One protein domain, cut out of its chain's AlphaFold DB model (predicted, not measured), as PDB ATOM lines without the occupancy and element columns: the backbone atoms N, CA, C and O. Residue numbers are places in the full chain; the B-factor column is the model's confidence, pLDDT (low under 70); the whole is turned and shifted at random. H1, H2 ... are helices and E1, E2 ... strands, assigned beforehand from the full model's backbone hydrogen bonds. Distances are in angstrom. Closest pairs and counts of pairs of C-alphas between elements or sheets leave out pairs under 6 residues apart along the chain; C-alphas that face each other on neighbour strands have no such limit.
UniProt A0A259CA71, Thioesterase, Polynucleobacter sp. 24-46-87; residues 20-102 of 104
ATOM      1  N   ALA A  20     181.706 290.613 272.736       97.38
ATOM      2  CA  ALA A  20     181.568 289.584 273.763       97.38
ATOM      3  C   ALA A  20     182.755 289.509 274.746       97.38
ATOM      4  O   ALA A  20     182.649 288.835 275.768       97.38
ATOM      5  N   GLN A  21     183.882 290.166 274.452       98.00
ATOM      6  CA  GLN A  21     185.036 290.258 275.351       98.00
ATOM      7  C   GLN A  21     185.227 291.656 275.954       98.00
ATOM      8  O   GLN A  21     186.264 291.946 276.558       98.00
ATOM      9  N   THR A  22     184.244 292.539 275.808       98.00
ATOM     10  CA  THR A  22     184.307 293.875 276.403       98.00
ATOM     11  C   THR A  22     183.846 293.877 277.862       98.00
ATOM     12  O   THR A  22     183.232 292.919 278.338       98.00
ATOM     13  N   VAL A  23     184.165 294.942 278.608       98.00
ATOM     14  CA  VAL A  23     183.813 295.060 280.036       98.00
ATOM     15  C   VAL A  23     182.312 294.858 280.307       98.00
ATOM     16  O   VAL A  23     182.006 294.069 281.205       98.00
ATOM     17  N   PRO A  24     181.374 295.468 279.552       97.44
ATOM     18  CA  PRO A  24     179.941 295.247 279.767       97.44
ATOM     19  C   PRO A  24     179.504 293.789 279.576       97.44
ATOM     20  O   PRO A  24     178.617 293.313 280.279       97.44
ATOM     21  N   ALA A  25     180.145 293.062 278.658       97.06
ATOM     22  CA  ALA A  25     179.796 291.680 278.342       97.06
ATOM     23  C   ALA A  25     180.321 290.653 279.365       97.06
ATOM     24  O   ALA A  25     179.869 289.510 279.364       97.06
ATOM     25  N   MET A  26     181.269 291.029 280.232       96.06
ATOM     26  CA  MET A  26     181.888 290.098 281.184       96.06
ATOM     27  C   MET A  26     180.942 289.663 282.310       96.06
ATOM     28  O   MET A  26     180.911 288.484 282.656       96.06
ATOM     29  N   TYR A  27     180.188 290.611 282.868       95.50
ATOM     30  CA  TYR A  27     179.156 290.370 283.881       95.50
ATOM     31  C   TYR A  27     177.870 291.074 283.436       95.50
ATOM     32  O   TYR A  27     177.582 292.166 283.931       95.50
ATOM     33  N   PRO A  28     177.121 290.504 282.472       93.38
ATOM     34  CA  PRO A  28     175.956 291.160 281.869       93.38
ATOM     35  C   PRO A  28     174.868 291.557 282.876       93.38
ATOM     36  O   PRO A  28     174.089 292.477 282.641       93.38
ATOM     37  N   GLU A  29     174.804 290.864 284.010       96.12
ATOM     38  CA  GLU A  29     173.900 291.139 285.122       96.12
ATOM     39  C   GLU A  29     174.319 292.342 285.987       96.12
ATOM     40  O   GLU A  29     173.499 292.875 286.740       96.12
ATOM     41  N   SER A  30     175.578 292.786 285.901       96.12
ATOM     42  CA  SER A  30     176.095 293.903 286.692       96.12
ATOM     43  C   SER A  30     175.751 295.237 286.039       96.12
ATOM     44  O   SER A  30     176.234 295.585 284.959       96.12
ATOM     45  N   LYS A  31     174.977 296.052 286.761       95.62
ATOM     46  CA  LYS A  31     174.693 297.438 286.364       95.62
ATOM     47  C   LYS A  31     175.974 298.270 286.298       95.62
ATOM     48  O   LYS A  31     176.100 299.143 285.448       95.62
ATOM     49  N   GLU A  32     176.932 297.996 287.178       94.75
ATOM     50  CA  GLU A  32     178.223 298.674 287.231       94.75
ATOM     51  C   GLU A  32     179.064 298.379 285.993       94.75
ATOM     52  O   GLU A  32     179.670 299.309 285.459       94.75
ATOM     53  N   ALA A  33     179.093 297.117 285.546       91.75
ATOM     54  CA  ALA A  33     179.782 296.703 284.328       91.75
ATOM     55  C   ALA A  33     179.105 297.280 283.080       91.75
ATOM     56  O   ALA A  33     179.798 297.783 282.200       91.75
ATOM     57  N   ALA A  34     177.769 297.305 283.043       92.31
ATOM     58  CA  ALA A  34     177.003 297.862 281.927       92.31
ATOM     59  C   ALA A  34     177.274 299.357 281.672       92.31
ATOM     60  O   ALA A  34     177.141 299.824 280.546       92.31
ATOM     61  N   MET A  35     177.672 300.116 282.699       94.81
ATOM     62  CA  MET A  35     178.032 301.536 282.571       94.81
ATOM     63  C   MET A  35     179.499 301.769 282.168       94.81
ATOM     64  O   MET A  35     179.924 302.919 282.041       94.81
ATOM     65  N   ARG A  36     180.312 300.714 282.039       96.12
ATOM     66  CA  ARG A  36     181.723 300.829 281.644       96.12
ATOM     67  C   ARG A  36     181.870 300.925 280.122       96.12
ATOM     68  O   ARG A  36     180.995 300.464 279.399       96.12
ATOM     69  N   PRO A  37     182.976 301.504 279.624       97.25
ATOM     70  CA  PRO A  37     183.232 301.562 278.190       97.25
ATOM     71  C   PRO A  37     183.434 300.168 277.578       97.25
ATOM     72  O   PRO A  37     183.922 299.245 278.239       97.25
ATOM     73  N   GLU A  38     183.120 300.050 276.290       97.19
ATOM     74  CA  GLU A  38     183.300 298.849 275.464       97.19
ATOM     75  C   GLU A  38     184.777 298.642 275.096       97.19
ATOM     76  O   GLU A  38     185.210 298.815 273.962       97.19
ATOM     77  N   VAL A  39     185.584 298.298 276.095       97.25
ATOM     78  CA  VAL A  39     187.008 297.975 275.931       97.25
ATOM     79  C   VAL A  39     187.270 296.538 276.347       97.25
ATOM     80  O   VAL A  39     186.522 295.986 277.158       97.25
ATOM     81  N   PHE A  40     188.333 295.930 275.818       97.75
ATOM     82  CA  PHE A  40     188.704 294.553 276.144       97.75
ATOM     83  C   PHE A  40     188.887 294.376 277.660       97.75
ATOM     84  O   PHE A  40     189.721 295.033 278.284       97.75
ATOM     85  N   ALA A  41     188.082 293.507 278.274       97.81
ATOM     86  CA  ALA A  41     188.045 293.403 279.726       97.81
ATOM     87  C   ALA A  41     189.272 292.664 280.273       97.81
ATOM     88  O   ALA A  41     189.648 291.596 279.784       97.81
ATOM     89  N   THR A  42     189.834 293.160 281.378       97.19
ATOM     90  CA  THR A  42     191.018 292.556 282.011       97.19
ATOM     91  C   THR A  42     190.816 291.085 282.378       97.19
ATOM     92  O   THR A  42     191.740 290.294 282.223       97.19
ATOM     93  N   GLY A  43     189.623 290.669 282.815       97.19
ATOM     94  CA  GLY A  43     189.378 289.252 283.107       97.19
ATOM     95  C   GLY A  43     189.447 288.357 281.859       97.19
ATOM     96  O   GLY A  43     189.948 287.238 281.939       97.19
ATOM     97  N   PHE A  44     189.031 288.856 280.687       97.88
ATOM     98  CA  PHE A  44     189.149 288.127 279.427       97.88
ATOM     99  C   PHE A  44     190.597 288.121 278.946       97.88
ATOM    100  O   PHE A  44     191.051 287.091 278.461       97.88
ATOM    101  N   LEU A  45     191.347 289.207 279.156       97.75
ATOM    102  CA  LEU A  45     192.795 289.235 278.938       97.75
ATOM    103  C   LEU A  45     193.513 288.182 279.794       97.75
ATOM    104  O   LEU A  45     194.315 287.413 279.269       97.75
ATOM    105  N   VAL A  46     193.201 288.092 281.091       97.62
ATOM    106  CA  VAL A  46     193.775 287.069 281.981       97.62
ATOM    107  C   VAL A  46     193.421 285.665 281.486       97.62
ATOM    108  O   VAL A  46     194.318 284.842 281.311       97.62
ATOM    109  N   GLY A  47     192.149 285.403 281.166       97.00
ATOM    110  CA  GLY A  47     191.722 284.119 280.602       97.00
ATOM    111  C   GLY A  47     192.381 283.796 279.253       97.00
ATOM    112  O   GLY A  47     192.735 282.650 278.977       97.00
ATOM    113  N   PHE A  48     192.618 284.801 278.415       96.62
ATOM    114  CA  PHE A  48     193.328 284.649 277.150       96.62
ATOM    115  C   PHE A  48     194.807 284.290 277.359       96.62
ATOM    116  O   PHE A  48     195.301 283.356 276.724       96.62
ATOM    117  N   LEU A  49     195.496 284.954 278.292       95.56
ATOM    118  CA  LEU A  49     196.868 284.615 278.683       95.56
ATOM    119  C   LEU A  49     196.957 283.197 279.267       95.56
ATOM    120  O   LEU A  49     197.907 282.465 278.983       95.56
ATOM    121  N   GLU A  50     195.944 282.771 280.024       95.06
ATOM    122  CA  GLU A  50     195.818 281.390 280.494       95.06
ATOM    123  C   GLU A  50     195.724 280.388 279.343       95.06
ATOM    124  O   GLU A  50     196.449 279.388 279.333       95.06
ATOM    125  N   LEU A  51     194.873 280.661 278.352       93.81
ATOM    126  CA  LEU A  51     194.739 279.824 277.160       93.81
ATOM    127  C   LEU A  51     196.030 279.784 276.339       93.81
ATOM    128  O   LEU A  51     196.408 278.714 275.864       93.81
ATOM    129  N   ALA A  52     196.727 280.913 276.203       92.75
ATOM    130  CA  ALA A  52     198.030 280.969 275.547       92.75
ATOM    131  C   ALA A  52     199.049 280.077 276.271       92.75
ATOM    132  O   ALA A  52     199.729 279.282 275.624       92.75
ATOM    133  N   CYS A  53     199.090 280.122 277.608       90.38
ATOM    134  CA  CYS A  53     199.934 279.230 278.401       90.38
ATOM    135  C   CYS A  53     199.559 277.759 278.189       90.38
ATOM    136  O   CYS A  53     200.454 276.937 278.055       90.38
ATOM    137  N   VAL A  54     198.262 277.421 278.124       86.56
ATOM    138  CA  VAL A  54     197.782 276.052 277.844       86.56
ATOM    139  C   VAL A  54     198.196 275.577 276.447       86.56
ATOM    140  O   VAL A  54     198.626 274.438 276.298       86.56
ATOM    141  N   LYS A  55     198.109 276.439 275.429       83.31
ATOM    142  CA  LYS A  55     198.530 276.120 274.054       83.31
ATOM    143  C   LYS A  55     200.044 275.978 273.930       83.31
ATOM    144  O   LYS A  55     200.512 275.050 273.280       83.31
ATOM    145  N   ALA A  56     200.804 276.823 274.625       80.62
ATOM    146  CA  ALA A  56     202.257 276.693 274.729       80.62
ATOM    147  C   ALA A  56     202.685 275.354 275.356       80.62
ATOM    148  O   ALA A  56     203.823 274.924 275.169       80.62
ATOM    149  N   ILE A  57     201.782 274.705 276.101       72.31
ATOM    150  CA  ILE A  57     202.013 273.421 276.762       72.31
ATOM    151  C   ILE A  57     201.145 272.284 276.242       72.31
ATOM    152  O   ILE A  57     201.036 271.321 276.994       72.31
ATOM    153  N   GLU A  58     200.523 272.361 275.050       56.34
ATOM    154  CA  GLU A  58     199.627 271.300 274.546       56.34
ATOM    155  C   GLU A  58     200.229 269.908 274.844       56.34
ATOM    156  O   GLU A  58     201.292 269.523 274.350       56.34
ATOM    157  N   LEU A  59     199.633 269.241 275.839       49.06
ATOM    158  CA  LEU A  59     200.381 268.437 276.809       49.06
ATOM    159  C   LEU A  59     200.509 266.990 276.346       49.06
ATOM    160  O   LEU A  59     199.505 266.296 276.215       49.06
ATOM    161  N   THR A  60     201.743 266.497 276.205       40.66
ATOM    162  CA  THR A  60     202.018 265.087 275.867       40.66
ATOM    163  C   THR A  60     202.716 264.283 276.981       40.66
ATOM    164  O   THR A  60     202.730 263.059 276.903       40.66
ATOM    165  N   GLU A  61     203.313 264.922 278.003       41.66
ATOM    166  CA  GLU A  61     203.877 264.297 279.231       41.66
ATOM    167  C   GLU A  61     204.169 265.379 280.303       41.66
ATOM    168  O   GLU A  61     204.414 266.536 279.965       41.66
ATOM    169  N   VAL A  62     204.193 265.009 281.592       51.72
ATOM    170  CA  VAL A  62     204.422 265.890 282.756       51.72
ATOM    171  C   VAL A  62     205.686 265.478 283.523       51.72
ATOM    172  O   VAL A  62     205.833 264.309 283.875       51.72
ATOM    173  N   ARG A  63     206.563 266.433 283.876       50.81
ATOM    174  CA  ARG A  63     207.649 266.239 284.861       50.81
ATOM    175  C   ARG A  63     207.677 267.384 285.868       50.81
ATOM    176  O   ARG A  63     207.926 268.525 285.499       50.81
ATOM    177  N   GLY A  64     207.433 267.065 287.139       66.00
ATOM    178  CA  GLY A  64     207.129 268.066 288.168       66.00
ATOM    179  C   GLY A  64     205.676 268.548 288.080       66.00
ATOM    180  O   GLY A  64     204.907 268.052 287.263       66.00
ATOM    181  N   LYS A  65     205.271 269.477 288.956       77.88
ATOM    182  CA  LYS A  65     203.883 269.979 288.987       77.88
ATOM    183  C   LYS A  65     203.745 271.481 288.770       77.88
ATOM    184  O   LYS A  65     202.658 271.890 288.406       77.88
ATOM    185  N   LYS A  66     204.779 272.299 288.984       85.44
ATOM    186  CA  LYS A  66     204.688 273.765 288.878       85.44
ATOM    187  C   LYS A  66     205.300 274.256 287.567       85.44
ATOM    188  O   LYS A  66     206.396 273.831 287.213       85.44
ATOM    189  N   LEU A  67     204.605 275.164 286.892       85.06
ATOM    190  CA  LEU A  67     205.039 275.851 285.679       85.06
ATOM    191  C   LEU A  67     204.952 277.362 285.914       85.06
ATOM    192  O   LEU A  67     203.987 277.829 286.520       85.06
ATOM    193  N   ILE A  68     205.945 278.113 285.444       87.50
ATOM    194  CA  ILE A  68     205.992 279.576 285.546       87.50
ATOM    195  C   ILE A  68     206.236 280.124 284.143       87.50
ATOM    196  O   ILE A  68     207.196 279.726 283.483       87.50
ATOM    197  N   PHE A  69     205.371 281.030 283.705       89.12
ATOM    198  CA  PHE A  69     205.422 281.669 282.396       89.12
ATOM    199  C   PHE A  69     205.658 283.161 282.577       89.12
ATOM    200  O   PHE A  69     205.050 283.779 283.448       89.12
ATOM    201  N   SER A  70     206.505 283.745 281.734       92.25
ATOM    202  CA  SER A  70     206.468 285.185 281.486       92.25
ATOM    203  C   SER A  70     205.474 285.428 280.358       92.25
ATOM    204  O   SER A  70     205.479 284.691 279.372       92.25
ATOM    205  N   VAL A  71     204.602 286.416 280.531       94.19
ATOM    206  CA  VAL A  71     203.543 286.741 279.578       94.19
ATOM    207  C   VAL A  71     203.613 288.212 279.204       94.19
ATOM    208  O   VAL A  71     203.850 289.070 280.056       94.19
ATOM    209  N   GLU A  72     203.393 288.482 277.926       96.88
ATOM    210  CA  GLU A  72     203.221 289.815 277.362       96.88
ATOM    211  C   GLU A  72     202.040 289.747 276.389       96.88
ATOM    212  O   GLU A  72     201.891 288.755 275.672       96.88
ATOM    213  N   ALA A  73     201.189 290.770 276.388       97.19
ATOM    214  CA  ALA A  73     200.098 290.921 275.435       97.19
ATOM    215  C   ALA A  73     200.199 292.287 274.767       97.19
ATOM    216  O   ALA A  73     200.338 293.301 275.453       97.19
ATOM    217  N   TYR A  74     200.097 292.283 273.445       97.94
ATOM    218  CA  TYR A  74     200.145 293.460 272.593       97.94
ATOM    219  C   TYR A  74     198.837 293.550 271.809       97.94
ATOM    220  O   TYR A  74     198.257 292.514 271.471       97.94
ATOM    221  N   ASP A  75     198.398 294.768 271.524       96.75
ATOM    222  CA  ASP A  75     197.473 295.030 270.426       96.75
ATOM    223  C   ASP A  75     198.260 295.527 269.198       96.75
ATOM    224  O   ASP A  75     199.489 295.420 269.150       96.75
ATOM    225  N   ASP A  76     197.566 296.024 268.176       95.69
ATOM    226  CA  ASP A  76     198.211 296.511 266.950       95.69
ATOM    227  C   ASP A  76     199.000 297.822 267.150       95.69
ATOM    228  O   ASP A  76     199.685 298.274 266.229       95.69
ATOM    229  N   VAL A  77     198.911 298.443 268.331       97.44
ATOM    230  CA  VAL A  77     199.529 299.732 268.656       97.44
ATOM    231  C   VAL A  77     200.657 299.560 269.670       97.44
ATOM    232  O   VAL A  77     201.770 300.031 269.428       97.44
ATOM    233  N   GLU A  78     200.398 298.907 270.805       97.12
ATOM    234  CA  GLU A  78     201.326 298.892 271.935       97.12
ATOM    235  C   GLU A  78     201.223 297.665 272.859       97.12
ATOM    236  O   GLU A  78     200.416 296.749 272.692       97.12
ATOM    237  N   LEU A  79     202.114 297.635 273.858       97.44
ATOM    238  CA  LEU A  79     202.087 296.660 274.944       97.44
ATOM    239  C   LEU A  79     200.910 296.967 275.878       97.44
ATOM    240  O   LEU A  79     200.949 297.934 276.634       97.44
ATOM    241  N   VAL A  80     199.920 296.083 275.903       97.12
ATOM    242  CA  VAL A  80     198.742 296.204 276.772       97.12
ATOM    243  C   VAL A  80     199.034 295.682 278.179       97.12
ATOM    244  O   VAL A  80     198.579 296.245 279.173       97.12
ATOM    245  N   SER A  81     199.779 294.576 278.298       97.00
ATOM    246  CA  SER A  81     200.112 294.006 279.610       97.00
ATOM    247  C   SER A  81     201.379 293.159 279.604       97.00
ATOM    248  O   SER A  81     201.721 292.530 278.604       97.00
ATOM    249  N   LYS A  82     202.049 293.097 280.759       96.94
ATOM    250  CA  LYS A  82     203.222 292.256 281.007       96.94
ATOM    251  C   LYS A  82     203.200 291.714 282.429       96.94
ATOM    252  O   LYS A  82     202.847 292.430 283.362       96.94
ATOM    253  N   GLY A  83     203.623 290.468 282.607       95.44
ATOM    254  CA  GLY A  83     203.716 289.869 283.932       95.44
ATOM    255  C   GLY A  83     204.177 288.419 283.923       95.44
ATOM    256  O   GLY A  83     204.891 287.965 283.023       95.44
ATOM    257  N   SER A  84     203.757 287.690 284.955       93.44
ATOM    258  CA  SER A  84     204.004 286.259 285.105       93.44
ATOM    259  C   SER A  84     202.713 285.501 285.383       93.44
ATOM    260  O   SER A  84     201.865 285.984 286.132       93.44
ATOM    261  N   HIS A  85     202.600 284.292 284.845       92.44
ATOM    262  CA  HIS A  85     201.488 283.384 285.097       92.44
ATOM    263  C   HIS A  85     202.021 282.061 285.660       92.44
ATOM    264  O   HIS A  85     202.942 281.469 285.098       92.44
ATOM    265  N   GLU A  86     201.459 281.584 286.771       91.50
ATOM    266  CA  GLU A  86     201.860 280.320 287.395       91.50
ATOM    267  C   GLU A  86     200.769 279.264 287.240       91.50
ATOM    268  O   GLU A  86     199.589 279.538 287.437       91.50
ATOM    269  N   ARG A  87     201.165 278.027 286.928       89.88
ATOM    270  CA  ARG A  87     200.239 276.898 286.786       89.88
ATOM    271  C   ARG A  87     200.703 275.700 287.587       89.88
ATOM    272  O   ARG A  87     201.903 275.453 287.728       89.88
ATOM    273  N   ILE A  88     199.734 274.921 288.061       88.81
ATOM    274  CA  ILE A  88     199.973 273.637 288.713       88.81
ATOM    275  C   ILE A  88     199.294 272.533 287.912       88.81
ATOM    276  O   ILE A  88     198.115 272.609 287.582       88.81
ATOM    277  N   ILE A  89     200.050 271.485 287.624       85.31
ATOM    278  CA  ILE A  89     199.567 270.290 286.955       85.31
ATOM    279  C   ILE A  89     198.846 269.419 287.979       85.31
ATOM    280  O   ILE A  89     199.408 269.033 289.010       85.31
ATOM    281  N   ILE A  90     197.592 269.102 287.671       86.75
ATOM    282  CA  ILE A  90     196.693 268.336 288.530       86.75
ATOM    283  C   ILE A  90     196.311 267.004 287.884       86.75
ATOM    284  O   ILE A  90     196.293 266.863 286.662       86.75
ATOM    285  N   ASN A  91     195.962 266.021 288.715       88.56
ATOM    286  CA  ASN A  91     195.228 264.848 288.255       88.56
ATOM    287  C   ASN A  91     193.739 265.213 288.174       88.56
ATOM    288  O   ASN A  91     193.141 265.550 289.197       88.56
ATOM    289  N   LYS A  92     193.157 265.144 286.970       88.56
ATOM    290  CA  LYS A  92     191.768 265.548 286.710       88.56
ATOM    291  C   LYS A  92     190.766 264.822 287.617       88.56
ATOM    292  O   LYS A  92     190.001 265.483 288.309       88.56
ATOM    293  N   GLY A  93     190.820 263.489 287.671       93.69
ATOM    294  CA  GLY A  93     189.862 262.683 288.438       93.69
ATOM    295  C   GLY A  93     189.876 263.006 289.934       93.69
ATOM    296  O   GLY A  93     188.833 263.296 290.513       93.69
ATOM    297  N   GLN A  94     191.069 263.056 290.540       92.88
ATOM    298  CA  GLN A  94     191.220 263.397 291.962       92.88
ATOM    299  C   GLN A  94     190.768 264.831 292.276       92.88
ATOM    300  O   GLN A  94     190.212 265.094 293.342       92.88
ATOM    301  N   PHE A  95     191.034 265.782 291.376       93.56
ATOM    302  CA  PHE A  95     190.652 267.179 291.576       93.56
ATOM    303  C   PHE A  95     189.134 267.383 291.486       93.56
ATOM    304  O   PHE A  95     188.554 268.101 292.304       93.56
ATOM    305  N   GLU A  96     188.481 266.719 290.533       95.19
ATOM    306  CA  GLU A  96     187.027 266.765 290.374       95.19
ATOM    307  C   GLU A  96     186.296 266.152 291.574       95.19
ATOM    308  O   GLU A  96     185.328 266.732 292.062       95.19
ATOM    309  N   GLU A  97     186.776 265.018 292.091       96.44
ATOM    310  CA  GLU A  97     186.217 264.384 293.290       96.44
ATOM    311  C   GLU A  97     186.279 265.317 294.507       96.44
ATOM    312  O   GLU A  97     185.260 265.558 295.156       96.44
ATOM    313  N   ARG A  98     187.443 265.932 294.756       95.19
ATOM    314  CA  ARG A  98     187.629 266.911 295.842       95.19
ATOM    315  C   ARG A  98     186.784 268.169 295.685       95.19
ATOM    316  O   ARG A  98     186.447 268.804 296.679       95.19
ATOM    317  N   THR A  99     186.510 268.587 294.452       95.94
ATOM    318  CA  THR A  99     185.637 269.742 294.202       95.94
ATOM    319  C   THR A  99     184.191 269.382 294.528       95.94
ATOM    320  O   THR A  99     183.528 270.127 295.245       95.94
ATOM    321  N   ARG A 100     183.722 268.206 294.085       95.94
ATOM    322  CA  ARG A 100     182.368 267.723 294.391       95.94
ATOM    323  C   ARG A 100     182.132 267.535 295.887       95.94
ATOM    324  O   ARG A 100     181.061 267.885 296.364       95.94
ATOM    325  N   SER A 101     183.127 267.062 296.636       95.25
ATOM    326  CA  SER A 101     182.994 266.853 298.085       95.25
ATOM    327  C   SER A 101     182.849 268.143 298.905       95.25
ATOM    328  O   SER A 101     182.671 268.058 300.111       95.25
ATOM    329  N   LYS A 102     182.992 269.331 298.299       94.44
ATOM    330  CA  LYS A 102     182.796 270.637 298.961       94.44
ATOM    331  C   LYS A 102     181.424 271.256 298.694       94.44
ATOM    332  O   LYS A 102     181.135 272.318 299.231       94.44
TER     333      LYS A 102
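AT A GLANCE: This is residues 20 to 102 of the 104 residues of the protein "Thioesterase" of Polynucleobacter sp. 24-46-87 (UniProt A0A259CA71). A long two-stranded hairpin, E1 and E2, has the longest helix, H3, packed slantwise on one of its faces; two short helices, H1 and H2, sit together as a small head near the beginning of H3, and H4 sticks out with residues 91 to 102 beyond the other end of the hairpin, as a free arm. The whole is a loose, flat arch, with wide space between the small head and the arm. The printed part has 83 residues, with four named helices and two named strands in the order H1, H2, H3, E1, E2, H4; the sheet is E1 - E2, antiparallel, and the class is mixed, helices and strands. The radius of gyration of the C-alphas is 16.6 A, and the C-alphas span 43 by 36 by 17 A.

IN THESE COORDINATES: H1 is residues 23 to 26, 5.4 A from first to last C-alpha, and begins with C-alpha 23 at (183.813, 295.060, 280.036). H2, residues 31 to 34, is 5.0 A long. H3, residues 42 to 56, is 20.8 A long and begins with C-alpha 42 at (191.018, 292.556, 282.011). E1, residues 66 to 74, is 26.0 A long, and E2, residues 79 to 88, is 26.9 A long. H4, residues 92 to 100, is 12.3 A long and ends with C-alpha 100 at (182.368, 267.723, 294.391).

HOW THE PARTS SIT: E1 and E2 form an antiparallel hairpin, with 165 degrees between their N-to-C directions. Across it N 67 and O 87 are 2.8 A apart and N 83 and O 71 are 2.9 A apart, both within hydrogen-bond range. The closest C-alphas of H3 and E1 are those of Leu 49 and Val 71, 7.1 A apart. The closest C-alphas of H3 and E2 are those of Glu 50 and His 85, 7.6 A apart. With residues 42 to 44 alone, H3 only just touches H1, with 3 pairs of C-alphas within 8 A; the closest are those of Met 26 and Phe 44, 7.7 A apart. H1 and H2 touch, and their closest C-alphas, those of Pro 24 and Ala 34, are 4.5 A apart. H2 and H3 are apart, and H4 touches no helix. In H3 and H4 every O i to N i+4 pair is within hydrogen-bond range; H1 and H2 are too short for such a pair, and each has its 1 O i to N i+3 pair within range.

THE WHOLE: The two C-alphas farthest apart are those of Val 77 and Ser 101, 47.1 A. The printed part has no cut and no long link. Residues 58 to 64 have pLDDT under 70; the mean of the printed part is 90.0.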